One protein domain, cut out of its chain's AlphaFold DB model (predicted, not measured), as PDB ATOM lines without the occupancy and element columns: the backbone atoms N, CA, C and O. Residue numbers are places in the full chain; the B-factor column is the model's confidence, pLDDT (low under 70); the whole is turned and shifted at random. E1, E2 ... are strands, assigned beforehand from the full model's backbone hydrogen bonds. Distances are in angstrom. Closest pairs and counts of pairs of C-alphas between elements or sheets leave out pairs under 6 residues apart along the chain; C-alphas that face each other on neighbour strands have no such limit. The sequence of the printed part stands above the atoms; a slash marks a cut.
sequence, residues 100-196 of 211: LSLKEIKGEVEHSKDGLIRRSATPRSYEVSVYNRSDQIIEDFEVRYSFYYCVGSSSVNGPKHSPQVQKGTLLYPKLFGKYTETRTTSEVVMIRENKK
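AT A GLANCE: This is residues 100 to 196 of the 211 residues of an uncharacterized protein of Akkermansiaceae bacterium (UniProt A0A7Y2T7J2). A long, thin, twisted rod of strands: E3 runs along much of its length, with E1 and E2 one after the other along one side of it and E6 and E7 one after the other along its other side. The long hairpin of E4 and E5 runs lengthwise as a second ribbon, with few close approaches to the rest. The printed part has 97 residues, with no named helix and seven named strands, which follow one another along the chain as E1, E2, E3, E4, E5, E6 and E7; they form one branched sheet, in which E3 has the antiparallel neighbours E1, E2, E6 and E7, E4 and E5 are antiparallel neighbours, and E4 and E7 meet only at a point. The class is all strand. The whole is only just loose, close to extended, with a radius of gyration of the C-alphas of 18.4 A and spans of 59 by 23 by 16 A.

IN THESE COORDINATES: E1, residues 100 to 106, begins at C-alpha 100 (34.468, -4.563, 11.641). E2 is residues 110 to 114. E3, residues 117 to 132, measures 48.4 A from first to last C-alpha. E4, residues 138 to 153, measures 45.0 A, and E5, residues 162 to 175, measures 38.0 A and bends by 56 degrees at residue 172. E6 is residues 180 to 184. E7, residues 188 to 195, ends at C-alpha 195 (11.216, -29.947, 33.713).

HOW THE PARTS SIT: The pairing along E3 is staggered. On one side of it, E1 is beside residues 124 to 130, with N 103 and O 127 at 2.9 A, and E2 is beside residues 117 to 121, with N 112 and O 119 at 2.9 A. E2 and E3 are a hairpin. On the other side, E6 is beside residues 126 to 131, with N 128 and O 183 at 2.8 A, and E7 is beside residues 117 to 124, with N 120 and O 192 at 2.9 A. In the hairpin of E4 and E5, at 162 degrees between directions, N 147 and O 166 are 2.7 A apart. E4 and E7 meet only at a point, where C-alphas 153 and 193 face each other at 4.9 A. The closest C-alphas of E3 and E5, those of Asn 132 and Leu 175, are 6.4 A apart. E1 and E4 are apart, as are E2 and E5.

THE WHOLE: The C-alphas of Gly 115 and Asp 135, the two farthest apart, are 60.3 A from each other. The printed part has no cut. No link is long; that from E4 to E5, with 8 residues, is short, and the others are tight. The mean pLDDT of the printed part is 81.5; residues 152 to 159 and 194 to 196 are under 70.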
ATOM      1  N   LEU A 100      35.347  -4.257  10.520       84.31
ATOM      2  CA  LEU A 100      34.468  -4.563  11.641       84.31
ATOM      3  C   LEU A 100      34.912  -5.842  12.352       84.31
ATOM      4  O   LEU A 100      35.405  -6.785  11.728       84.31
ATOM      5  N   SER A 101      34.774  -5.876  13.668       84.12
ATOM      6  CA  SER A 101      35.031  -7.048  14.505       84.12
ATOM      7  C   SER A 101      33.916  -7.200  15.533       84.12
ATOM      8  O   SER A 101      33.366  -6.214  16.011       84.12
ATOM      9  N   LEU A 102      33.556  -8.448  15.823       84.88
ATOM     10  CA  LEU A 102      32.453  -8.801  16.711       84.88
ATOM     11  C   LEU A 102      32.980  -9.714  17.806       84.88
ATOM     12  O   LEU A 102      33.657 -10.703  17.509       84.88
ATOM     13  N   LYS A 103      32.635  -9.411  19.053       87.50
ATOM     14  CA  LYS A 103      32.972 -10.242  20.206       87.50
ATOM     15  C   LYS A 103      31.728 -10.469  21.051       87.50
ATOM     16  O   LYS A 103      31.073  -9.523  21.469       87.50
ATOM     17  N   GLU A 104      31.393 -11.734  21.273       86.25
ATOM     18  CA  GLU A 104      30.268 -12.109  22.129       86.25
ATOM     19  C   GLU A 104      30.603 -11.812  23.596       86.25
ATOM     20  O   GLU A 104      31.659 -12.212  24.097       86.25
ATOM     21  N   ILE A 105      29.674 -11.156  24.287       87.25
ATOM     22  CA  ILE A 105      29.677 -10.974  25.734       87.25
ATOM     23  C   ILE A 105      28.574 -11.858  26.309       87.25
ATOM     24  O   ILE A 105      27.402 -11.755  25.940       87.25
ATOM     25  N   LYS A 106      28.963 -12.741  27.226       87.62
ATOM     26  CA  LYS A 106      28.042 -13.564  28.012       87.62
ATOM     27  C   LYS A 106      27.991 -12.970  29.405       87.62
ATOM     28  O   LYS A 106      29.026 -12.915  30.065       87.62
ATOM     29  N   GLY A 107      26.818 -12.509  29.818       85.19
ATOM     30  CA  GLY A 107      26.621 -12.089  31.196       85.19
ATOM     31  C   GLY A 107      26.435 -13.292  32.121       85.19
ATOM     32  O   GLY A 107      26.465 -14.453  31.696       85.19
ATOM     33  N   GLU A 108      26.268 -12.998  33.404       87.19
ATOM     34  CA  GLU A 108      26.084 -14.008  34.438       87.19
ATOM     35  C   GLU A 108      24.784 -14.794  34.222       87.19
ATOM     36  O   GLU A 108      23.755 -14.239  33.846       87.19
ATOM     37  N   VAL A 109      24.844 -16.113  34.414       87.62
ATOM     38  CA  VAL A 109      23.680 -16.979  34.218       87.62
ATOM     39  C   VAL A 109      22.846 -16.991  35.487       87.62
ATOM     40  O   VAL A 109      23.261 -17.544  36.505       87.62
ATOM     41  N   GLU A 110      21.631 -16.471  35.404       86.38
ATOM     42  CA  GLU A 110      20.679 -16.569  36.500       86.38
ATOM     43  C   GLU A 110      19.978 -17.924  36.466       86.38
ATOM     44  O   GLU A 110      19.438 -18.355  35.441       86.38
ATOM     45  N   HIS A 111      19.957 -18.601  37.607       86.56
ATOM     46  CA  HIS A 111      19.246 -19.858  37.784       86.56
ATOM     47  C   HIS A 111      18.048 -19.649  38.699       86.56
ATOM     48  O   HIS A 111      18.194 -19.188  39.826       86.56
ATOM     49  N   SER A 112      16.864 -20.058  38.250       84.00
ATOM     50  CA  SER A 112      15.673 -20.069  39.094       84.00
ATOM     51  C   SER A 112      14.962 -21.412  39.030       84.00
ATOM     52  O   SER A 112      15.098 -22.195  38.082       84.00
ATOM     53  N   LYS A 113      14.241 -21.729  40.100       82.38
ATOM     54  CA  LYS A 113      13.510 -22.983  40.237       82.38
ATOM     55  C   LYS A 113      12.095 -22.678  40.690       82.38
ATOM     56  O   LYS A 113      11.906 -22.018  41.702       82.38
ATOM     57  N   ASP A 114      11.135 -23.228  39.963       76.06
ATOM     58  CA  ASP A 114       9.715 -23.147  40.276       76.06
ATOM     59  C   ASP A 114       9.136 -24.571  40.268       76.06
ATOM     60  O   ASP A 114       8.973 -25.208  39.222       76.06
ATOM     61  N   GLY A 115       8.980 -25.153  41.460       81.25
ATOM     62  CA  GLY A 115       8.625 -26.564  41.633       81.25
ATOM     63  C   GLY A 115       9.601 -27.530  40.936       81.25
ATOM     64  O   GLY A 115      10.760 -27.679  41.335       81.25
ATOM     65  N   LEU A 116       9.124 -28.224  39.897       76.44
ATOM     66  CA  LEU A 116       9.907 -29.161  39.070       76.44
ATOM     67  C   LEU A 116      10.579 -28.496  37.859       76.44
ATOM     68  O   LEU A 116      11.316 -29.166  37.126       76.44
ATOM     69  N   ILE A 117      10.312 -27.212  37.629       74.38
ATOM     70  CA  ILE A 117      10.832 -26.441  36.503       74.38
ATOM     71  C   ILE A 117      12.114 -25.746  36.953       74.38
ATOM     72  O   ILE A 117      12.130 -24.995  37.924       74.38
ATOM     73  N   ARG A 118      13.209 -26.009  36.244       78.75
ATOM     74  CA  ARG A 118      14.467 -25.268  36.362       78.75
ATOM     75  C   ARG A 118      14.575 -24.328  35.176       78.75
ATOM     76  O   ARG A 118      14.529 -24.797  34.035       78.75
ATOM     77  N   ARG A 119      14.747 -23.039  35.444       79.88
ATOM     78  CA  ARG A 119      15.021 -22.016  34.440       79.88
ATOM     79  C   ARG A 119      16.470 -21.558  34.555       79.88
ATOM     80  O   ARG A 119      17.008 -21.442  35.654       79.88
ATOM     81  N   SER A 120      17.100 -21.316  33.416       80.44
ATOM     82  CA  SER A 120      18.349 -20.566  33.335       80.44
ATOM     83  C   SER A 120      18.168 -19.414  32.360       80.44
ATOM     84  O   SER A 120      17.791 -19.663  31.210       80.44
ATOM     85  N   ALA A 121      18.431 -18.195  32.810       82.62
ATOM     86  CA  ALA A 121      18.459 -16.999  31.986       82.62
ATOM     87  C   ALA A 121      19.922 -16.626  31.724       82.62
ATOM     88  O   ALA A 121      20.708 -16.456  32.649       82.62
ATOM     89  N   THR A 122      20.312 -16.572  30.453       84.25
ATOM     90  CA  THR A 122      21.668 -16.204  30.036       84.25
ATOM     91  C   THR A 122      21.605 -14.923  29.210       84.25
ATOM     92  O   THR A 122      21.246 -15.001  28.030       84.25
ATOM     93  N   PRO A 123      21.937 -13.762  29.793       86.94
ATOM     94  CA  PRO A 123      22.085 -12.525  29.045       86.94
ATOM     95  C   PRO A 123      23.245 -12.624  28.050       86.94
ATOM     96  O   PRO A 123      24.328 -13.138  28.362       86.94
ATOM     97  N   ARG A 124      23.008 -12.166  26.819       86.12
ATOM     98  CA  ARG A 124      24.010 -12.100  25.750       86.12
ATOM     99  C   ARG A 124      23.971 -10.755  25.045       86.12
ATOM    100  O   ARG A 124      22.904 -10.287  24.656       86.12
ATOM    101  N   SER A 125      25.139 -10.183  24.804       88.12
ATOM    102  CA  SER A 125      25.332  -8.980  23.992       88.12
ATOM    103  C   SER A 125      26.595  -9.129  23.142       88.12
ATOM    104  O   SER A 125      27.288 -10.147  23.211       88.12
ATOM    105  N   TYR A 126      26.873  -8.158  22.276       86.50
ATOM    106  CA  TYR A 126      28.056  -8.170  21.422       86.50
ATOM    107  C   TYR A 126      28.771  -6.827  21.489       86.50
ATOM    108  O   TYR A 126      28.155  -5.776  21.330       86.50
ATOM    109  N   GLU A 127      30.085  -6.883  21.670       90.56
ATOM    110  CA  GLU A 127      30.992  -5.784  21.366       90.56
ATOM    111  C   GLU A 127      31.189  -5.726  19.851       90.56
ATOM    112  O   GLU A 127      31.647  -6.688  19.226       90.56
ATOM    113  N   VAL A 128      30.825  -4.593  19.262       88.81
ATOM    114  CA  VAL A 128      31.044  -4.271  17.855       88.81
ATOM    115  C   VAL A 128      32.168  -3.251  17.796       88.81
ATOM    116  O   VAL A 128      31.998  -2.117  18.232       88.81
ATOM    117  N   SER A 129      33.317  -3.657  17.267       89.25
ATOM    118  CA  SER A 129      34.465  -2.778  17.052       89.25
ATOM    119  C   SER A 129      34.559  -2.406  15.581       89.25
ATOM    120  O   SER A 129      34.575  -3.282  14.714       89.25
ATOM    121  N   VAL A 130      34.657  -1.113  15.302       90.12
ATOM    122  CA  VAL A 130      34.791  -0.551  13.959       90.12
ATOM    123  C   VAL A 130      36.130   0.171  13.878       90.12
ATOM    124  O   VAL A 130      36.362   1.154  14.574       90.12
ATOM    125  N   TYR A 131      37.025  -0.343  13.041       89.50
ATOM    126  CA  TYR A 131      38.342   0.226  12.783       89.50
ATOM    127  C   TYR A 131      38.363   0.928  11.429       89.50
ATOM    128  O   TYR A 131      38.101   0.297  10.401       89.50
ATOM    129  N   ASN A 132      38.723   2.207  11.424       88.81
ATOM    130  CA  ASN A 132      38.938   2.971  10.203       88.81
ATOM    131  C   ASN A 132      40.411   2.862   9.770       88.81
ATOM    132  O   ASN A 132      41.318   3.357  10.431       88.81
ATOM    133  N   ARG A 133      40.655   2.190   8.647       86.75
ATOM    134  CA  ARG A 133      41.977   2.010   8.030       86.75
ATOM    135  C   ARG A 133      42.435   3.224   7.241       86.75
ATOM    136  O   ARG A 133      43.629   3.297   6.951       86.75
ATOM    137  N   SER A 134      41.531   4.116   6.846       84.00
ATOM    138  CA  SER A 134      41.900   5.336   6.130       84.00
ATOM    139  C   SER A 134      42.544   6.347   7.080       84.00
ATOM    140  O   SER A 134      42.528   6.182   8.300       84.00
ATOM    141  N   ASP A 135      43.132   7.389   6.503       86.50
ATOM    142  CA  ASP A 135      43.586   8.577   7.231       86.50
ATOM    143  C   ASP A 135      42.481   9.648   7.327       86.50
ATOM    144  O   ASP A 135      42.658  10.679   7.968       86.50
ATOM    145  N   GLN A 136      41.327   9.410   6.693       85.25
ATOM    146  CA  GLN A 136      40.200  10.337   6.649       85.25
ATOM    147  C   GLN A 136      39.213  10.054   7.780       85.25
ATOM    148  O   GLN A 136      39.101   8.927   8.260       85.25
ATOM    149  N   ILE A 137      38.472  11.078   8.196       85.25
ATOM    150  CA  ILE A 137      37.365  10.917   9.141       85.25
ATOM    151  C   ILE A 137      36.147  10.421   8.362       85.25
ATOM    152  O   ILE A 137      35.791  11.003   7.339       85.25
ATOM    153  N   ILE A 138      35.512   9.359   8.856       83.06
ATOM    154  CA  ILE A 138      34.217   8.889   8.350       83.06
ATOM    155  C   ILE A 138      33.152   9.379   9.327       83.06
ATOM    156  O   ILE A 138      33.207   9.052  10.513       83.06
ATOM    157  N   GLU A 139      32.209  10.174   8.837       83.75
ATOM    158  CA  GLU A 139      31.102  10.707   9.634       83.75
ATOM    159  C   GLU A 139      29.829   9.867   9.437       83.75
ATOM    160  O   GLU A 139      29.657   9.222   8.400       83.75
ATOM    161  N   ASP A 140      28.969   9.849  10.458       81.94
ATOM    162  CA  ASP A 140      27.635   9.228  10.447       81.94
ATOM    163  C   ASP A 140      27.601   7.757   9.987       81.94
ATOM    164  O   ASP A 140      26.721   7.315   9.241       81.94
ATOM    165  N   PHE A 141      28.560   6.955  10.456       82.25
ATOM    166  CA  PHE A 141      28.623   5.538  10.117       82.25
ATOM    167  C   PHE A 141      27.608   4.725  10.933       82.25
ATOM    168  O   PHE A 141      27.624   4.712  12.164       82.25
ATOM    169  N   GLU A 142      26.725   4.005  10.240       83.62
ATOM    170  CA  GLU A 142      25.659   3.212  10.851       83.62
ATOM    171  C   GLU A 142      25.927   1.705  10.707       83.62
ATOM    172  O   GLU A 142      26.121   1.182   9.606       83.62
ATOM    173  N   VAL A 143      25.867   0.976  11.824       81.69
ATOM    174  CA  VAL A 143      25.899  -0.492  11.839       81.69
ATOM    175  C   VAL A 143      24.536  -1.030  12.246       81.69
ATOM    176  O   VAL A 143      24.130  -0.919  13.402       81.69
ATOM    177  N   ARG A 144      23.850  -1.691  11.310       82.00
ATOM    178  CA  ARG A 144      22.595  -2.408  11.571       82.00
ATOM    179  C   ARG A 144      22.867  -3.880  11.843       82.00
ATOM    180  O   ARG A 144      23.604  -4.533  11.102       82.00
ATOM    181  N   TYR A 145      22.240  -4.424  12.879       79.56
ATOM    182  CA  TYR A 145      22.411  -5.821  13.275       79.56
ATOM    183  C   TYR A 145      21.074  -6.535  13.494       79.56
ATOM    184  O   TYR A 145      20.022  -5.921  13.692       79.56
ATOM    185  N   SER A 146      21.103  -7.864  13.410       82.06
ATOM    186  CA  SER A 146      19.957  -8.747  13.655       82.06
ATOM    187  C   SER A 146      20.422 -10.019  14.361       82.06
ATOM    188  O   SER A 146      21.161 -10.815  13.783       82.06
ATOM    189  N   PHE A 147      19.987 -10.217  15.602       80.12
ATOM    190  CA  PHE A 147      20.181 -11.447  16.364       80.12
ATOM    191  C   PHE A 147      19.096 -12.451  16.025       80.12
ATOM    192  O   PHE A 147      17.917 -12.159  16.199       80.12
ATOM    193  N   TYR A 148      19.502 -13.642  15.600       80.69
ATOM    194  CA  TYR A 148      18.617 -14.781  15.395       80.69
ATOM    195  C   TYR A 148      18.834 -15.768  16.537       80.69
ATOM    196  O   TYR A 148      19.957 -16.230  16.750       80.69
ATOM    197  N   TYR A 149      17.778 -16.079  17.280       76.81
ATOM    198  CA  TYR A 149      17.838 -16.996  18.418       76.81
ATOM    199  C   TYR A 149      16.549 -17.811  18.526       76.81
ATOM    200  O   TYR A 149      15.543 -17.475  17.912       76.81
ATOM    201  N   CYS A 150      16.576 -18.906  19.284       72.31
ATOM    202  CA  CYS A 150      15.401 -19.745  19.510       72.31
ATOM    203  C   CYS A 150      14.987 -19.681  20.978       72.31
ATOM    204  O   CYS A 150      15.825 -19.872  21.860       72.31
ATOM    205  N   VAL A 151      13.692 -19.497  21.234       72.81
ATOM    206  CA  VAL A 151      13.102 -19.569  22.580       72.81
ATOM    207  C   VAL A 151      12.205 -20.797  22.653       72.81
ATOM    208  O   VAL A 151      11.340 -20.986  21.800       72.81
ATOM    209  N   GLY A 152      12.425 -21.662  23.642       67.31
ATOM    210  CA  GLY A 152      11.613 -22.859  23.864       67.31
ATOM    211  C   GLY A 152      12.154 -23.732  24.992       67.31
ATOM    212  O   GLY A 152      13.255 -23.506  25.500       67.31
ATOM    213  N   SER A 153      11.383 -24.742  25.381       64.38
ATOM    214  CA  SER A 153      11.773 -25.685  26.429       64.38
ATOM    215  C   SER A 153      12.317 -26.976  25.824       64.38
ATOM    216  O   SER A 153      11.802 -27.482  24.833       64.38
ATOM    217  N   SER A 154      13.329 -27.557  26.473       64.94
ATOM    218  CA  SER A 154      13.827 -28.898  26.134       64.94
ATOM    219  C   SER A 154      12.975 -30.024  26.748       64.94
ATOM    220  O   SER A 154      13.353 -31.193  26.681       64.94
ATOM    221  N   SER A 155      11.850 -29.699  27.396       60.78
ATOM    222  CA  SER A 155      10.919 -30.688  27.945       60.78
ATOM    223  C   SER A 155      10.052 -31.309  26.848       60.78
ATOM    224  O   SER A 155       9.577 -30.605  25.965       60.78
ATOM    225  N   VAL A 156       9.762 -32.612  26.966       60.75
ATOM    226  CA  VAL A 156       8.868 -33.360  26.057       60.75
ATOM    227  C   VAL A 156       7.491 -32.692  25.910       60.75
ATOM    228  O   VAL A 156       6.911 -32.733  24.832       60.75
ATOM    229  N   ASN A 157       7.007 -32.024  26.965       63.66
ATOM    230  CA  ASN A 157       5.719 -31.317  26.982       63.66
ATOM    231  C   ASN A 157       5.881 -29.788  27.072       63.66
ATOM    232  O   ASN A 157       4.937 -29.089  27.434       63.66
ATOM    233  N   GLY A 158       7.089 -29.271  26.851       61.69
ATOM    234  CA  GLY A 158       7.364 -27.841  26.928       61.69
ATOM    235  C   GLY A 158       7.019 -27.103  25.627       61.69
ATOM    236  O   GLY A 158       6.817 -27.742  24.590       61.69
ATOM    237  N   PRO A 159       6.951 -25.759  25.651       67.00
ATOM    238  CA  PRO A 159       6.738 -24.972  24.443       67.00
ATOM    239  C   PRO A 159       7.820 -25.284  23.404       67.00
ATOM    240  O   PRO A 159       9.017 -25.262  23.708       67.00
ATOM    241  N   LYS A 160       7.384 -25.581  22.171       72.75
ATOM    242  CA  LYS A 160       8.275 -25.845  21.034       72.75
ATOM    243  C   LYS A 160       9.205 -24.654  20.805       72.75
ATOM    244  O   LYS A 160       8.810 -23.507  20.994       72.75
ATOM    245  N   HIS A 161      10.424 -24.936  20.345       71.31
ATOM    246  CA  HIS A 161      11.368 -23.895  19.953       71.31
ATOM    247  C   HIS A 161      10.772 -23.010  18.853       71.31
ATOM    248  O   HIS A 161      10.437 -23.490  17.771       71.31
ATOM    249  N   SER A 162      10.659 -21.718  19.149       72.94
ATOM    250  CA  SER A 162      10.225 -20.680  18.221       72.94
ATOM    251  C   SER A 162      11.422 -19.803  17.838       72.94
ATOM    252  O   SER A 162      12.169 -19.379  18.728       72.94
ATOM    253  N   PRO A 163      11.656 -19.554  16.537       79.81
ATOM    254  CA  PRO A 163      12.682 -18.622  16.102       79.81
ATOM    255  C   PRO A 163      12.257 -17.191  16.439       79.81
ATOM    256  O   PRO A 163      11.115 -16.799  16.216       79.81
ATOM    257  N   GLN A 164      13.198 -16.415  16.954       81.50
ATOM    258  CA  GLN A 164      13.049 -15.018  17.322       81.50
ATOM    259  C   GLN A 164      14.132 -14.190  16.640       81.50
ATOM    260  O   GLN A 164      15.234 -14.678  16.356       81.50
ATOM    261  N   VAL A 165      13.799 -12.927  16.368       81.81
ATOM    262  CA  VAL A 165      14.714 -11.970  15.748       81.81
ATOM    263  C   VAL A 165      14.689 -10.663  16.522       81.81
ATOM    264  O   VAL A 165      13.640 -10.039  16.637       81.81
ATOM    265  N   GLN A 166      15.851 -10.218  16.995       80.00
ATOM    266  CA  GLN A 166      16.023  -8.894  17.594       80.00
ATOM    267  C   GLN A 166      16.920  -8.048  16.704       80.00
ATOM    268  O   GLN A 166      18.033  -8.447  16.375       80.00
ATOM    269  N   LYS A 167      16.427  -6.881  16.298       84.38
ATOM    270  CA  LYS A 167      17.163  -5.946  15.444       84.38
ATOM    271  C   LYS A 167      17.648  -4.761  16.261       84.38
ATOM    272  O   LYS A 167      17.037  -4.415  17.269       84.38
ATOM    273  N   GLY A 168      18.709  -4.121  15.796       82.25
ATOM    274  CA  GLY A 168      19.163  -2.863  16.360       82.25
ATOM    275  C   GLY A 168      20.134  -2.136  15.446       82.25
ATOM    276  O   GLY A 168      20.536  -2.650  14.397       82.25
ATOM    277  N   THR A 169      20.493  -0.937  15.881       82.62
ATOM    278  CA  THR A 169      21.384  -0.023  15.177       82.62
ATOM    279  C   THR A 169      22.406   0.529  16.162       82.62
ATOM    280  O   THR A 169      22.057   0.877  17.288       82.62
ATOM    281  N   LEU A 170      23.659   0.623  15.724       84.94
ATOM    282  CA  LEU A 170      24.729   1.349  16.399       84.94
ATOM    283  C   LEU A 170      25.176   2.500  15.500       84.94
ATOM    284  O   LEU A 170      25.489   2.280  14.330       84.94
ATOM    285  N   LEU A 171      25.205   3.707  16.057       85.31
ATOM    286  CA  LEU A 171      25.666   4.906  15.369       85.31
ATOM    287  C   LEU A 171      27.092   5.243  15.809       85.31
ATOM    288  O   LEU A 171      27.385   5.265  17.006       85.31
ATOM    289  N   TYR A 172      27.938   5.546  14.833       83.38
ATOM    290  CA  TYR A 172      29.303   6.024  15.001       83.38
ATOM    291  C   TYR A 172      29.395   7.407  14.342       83.38
ATOM    292  O   TYR A 172      29.657   7.495  13.142       83.38
ATOM    293  N   PRO A 173      29.137   8.493  15.097       81.38
ATOM    294  CA  PRO A 173      29.064   9.838  14.527       81.38
ATOM    295  C   PRO A 173      30.366  10.268  13.852       81.38
ATOM    296  O   PRO A 173      30.330  10.965  12.845       81.38
ATOM    297  N   LYS A 174      31.517   9.859  14.406       87.12
ATOM    298  CA  LYS A 174      32.847  10.173  13.873       87.12
ATOM    299  C   LYS A 174      33.826   9.032  14.113       87.12
ATOM    300  O   LYS A 174      34.233   8.792  15.245       87.12
ATOM    301  N   LEU A 175      34.274   8.402  13.035       85.12
ATOM    302  CA  LEU A 175      35.341   7.407  13.040       85.12
ATOM    303  C   LEU A 175      36.638   8.043  12.545       85.12
ATOM    304  O   LEU A 175      36.851   8.205  11.340       85.12
ATOM    305  N   PHE A 176      37.520   8.389  13.478       87.50
ATOM    306  CA  PHE A 176      38.837   8.933  13.154       87.50
ATOM    307  C   PHE A 176      39.713   7.916  12.422       87.50
ATOM    308  O   PHE A 176      39.650   6.712  12.681       87.50
ATOM    309  N   GLY A 177      40.553   8.419  11.516       89.56
ATOM    310  CA  GLY A 177      41.521   7.605  10.794       89.56
ATOM    311  C   GLY A 177      42.459   6.858  11.742       89.56
ATOM    312  O   GLY A 177      42.863   7.378  12.780       89.56
ATOM    313  N   LYS A 178      42.778   5.611  11.390       90.81
ATOM    314  CA  LYS A 178      43.605   4.680  12.182       90.81
ATOM    315  C   LYS A 178      43.108   4.443  13.612       90.81
ATOM    316  O   LYS A 178      43.881   3.988  14.455       90.81
ATOM    317  N   TYR A 179      41.830   4.691  13.890       90.25
ATOM    318  CA  TYR A 179      41.249   4.495  15.212       90.25
ATOM    319  C   TYR A 179      40.188   3.395  15.217       90.25
ATOM    320  O   TYR A 179      39.536   3.125  14.205       90.25
ATOM    321  N   THR A 180      40.041   2.740  16.371       91.31
ATOM    322  CA  THR A 180      38.975   1.762  16.617       91.31
ATOM    323  C   THR A 180      37.973   2.356  17.586       91.31
ATOM    324  O   THR A 180      38.337   2.715  18.703       91.31
ATOM    325  N   GLU A 181      36.709   2.396  17.191       91.62
ATOM    326  CA  GLU A 181      35.610   2.697  18.099       91.62
ATOM    327  C   GLU A 181      34.823   1.418  18.385       91.62
ATOM    328  O   GLU A 181      34.519   0.651  17.473       91.62
ATOM    329  N   THR A 182      34.502   1.176  19.654       92.69
ATOM    330  CA  THR A 182      33.757  -0.008  20.086       92.69
ATOM    331  C   THR A 182      32.451   0.414  20.738       92.69
ATOM    332  O   THR A 182      32.433   1.309  21.585       92.69
ATOM    333  N   ARG A 183      31.355  -0.244  20.362       90.56
ATOM    334  CA  ARG A 183      30.028  -0.064  20.962       90.56
ATOM    335  C   ARG A 183      29.416  -1.424  21.276       90.56
ATOM    336  O   ARG A 183      29.678  -2.402  20.581       90.56
ATOM    337  N   THR A 184      28.574  -1.474  22.298       91.81
ATOM    338  CA  THR A 184      27.886  -2.705  22.707       91.81
ATOM    339  C   THR A 184      26.453  -2.696  22.199       91.81
ATOM    340  O   THR A 184      25.769  -1.674  22.256       91.81
ATOM    341  N   THR A 185      25.990  -3.830  21.682       88.75
ATOM    342  CA  THR A 185      24.597  -4.008  21.256       88.75
ATOM    343  C   THR A 185      23.638  -4.047  22.442       88.75
ATOM    344  O   THR A 185      24.036  -4.313  23.574       88.75
ATOM    345  N   SER A 186      22.338  -3.916  22.161       86.12
ATOM    346  CA  SER A 186      21.309  -4.322  23.120       86.12
ATOM    347  C   SER A 186      21.483  -5.783  23.546       86.12
ATOM    348  O   SER A 186      21.927  -6.631  22.765       86.12
ATOM    349  N   GLU A 187      21.156  -6.051  24.803       85.69
ATOM    350  CA  GLU A 187      21.204  -7.386  25.383       85.69
ATOM    351  C   GLU A 187      19.994  -8.223  24.946       85.69
ATOM    352  O   GLU A 187      18.894  -7.707  24.725       85.69
ATOM    353  N   VAL A 188      20.213  -9.531  24.819       84.56
ATOM    354  CA  VAL A 188      19.181 -10.548  24.629       84.56
ATOM    355  C   VAL A 188      19.289 -11.561  25.759       84.56
ATOM    356  O   VAL A 188      20.303 -12.250  25.890       84.56
ATOM    357  N   VAL A 189      18.230 -11.695  26.554       81.06
ATOM    358  CA  VAL A 189      18.168 -12.706  27.612       81.06
ATOM    359  C   VAL A 189      17.673 -14.020  27.026       81.06
ATOM    360  O   VAL A 189      16.530 -14.144  26.584       81.06
ATOM    361  N   MET A 190      18.534 -15.034  27.033       75.56
ATOM    362  CA  MET A 190      18.162 -16.367  26.579       75.56
ATOM    363  C   MET A 190      17.613 -17.193  27.735       75.56
ATOM    364  O   MET A 190      18.346 -17.534  28.662       75.56
ATOM    365  N   ILE A 191      16.340 -17.567  27.653       76.94
ATOM    366  CA  ILE A 191      15.681 -18.385  28.672       76.94
ATOM    367  C   ILE A 191      15.682 -19.845  28.230       76.94
ATOM    368  O   ILE A 191      15.216 -20.186  27.141       76.94
ATOM    369  N   ARG A 192      16.165 -20.724  29.108       72.69
ATOM    370  CA  ARG A 192      16.060 -22.176  28.957       72.69
ATOM    371  C   ARG A 192      15.281 -22.757  30.122       72.69
ATOM    372  O   ARG A 192      15.640 -22.543  31.274       72.69
ATOM    373  N   GLU A 193      14.276 -23.567  29.809       75.50
ATOM    374  CA  GLU A 193      13.465 -24.271  30.802       75.50
ATOM    375  C   GLU A 193      13.620 -25.790  30.678       75.50
ATOM    376  O   GLU A 193      13.418 -26.361  29.601       75.50
ATOM    377  N   ASN A 194      13.909 -26.454  31.798       69.56
ATOM    378  CA  ASN A 194      13.949 -27.909  31.917       69.56
ATOM    379  C   ASN A 194      12.994 -28.370  33.027       69.56
ATOM    380  O   ASN A 194      13.131 -27.954  34.177       69.56
ATOM    381  N   LYS A 195      12.069 -29.284  32.715       68.19
ATOM    382  CA  LYS A 195      11.216 -29.947  33.713       68.19
ATOM    383  C   LYS A 195      11.871 -31.251  34.160       68.19
ATOM    384  O   LYS A 195      12.138 -32.115  33.322       68.19
ATOM    385  N   LYS A 196      12.122 -31.419  35.462       63.94
ATOM    386  CA  LYS A 196      12.601 -32.700  36.003       63.94
ATOM    387  C   LYS A 196      11.498 -33.753  35.822       63.94
ATOM    388  O   LYS A 196      10.348 -33.491  36.179       63.94
TER     389      LYS A 196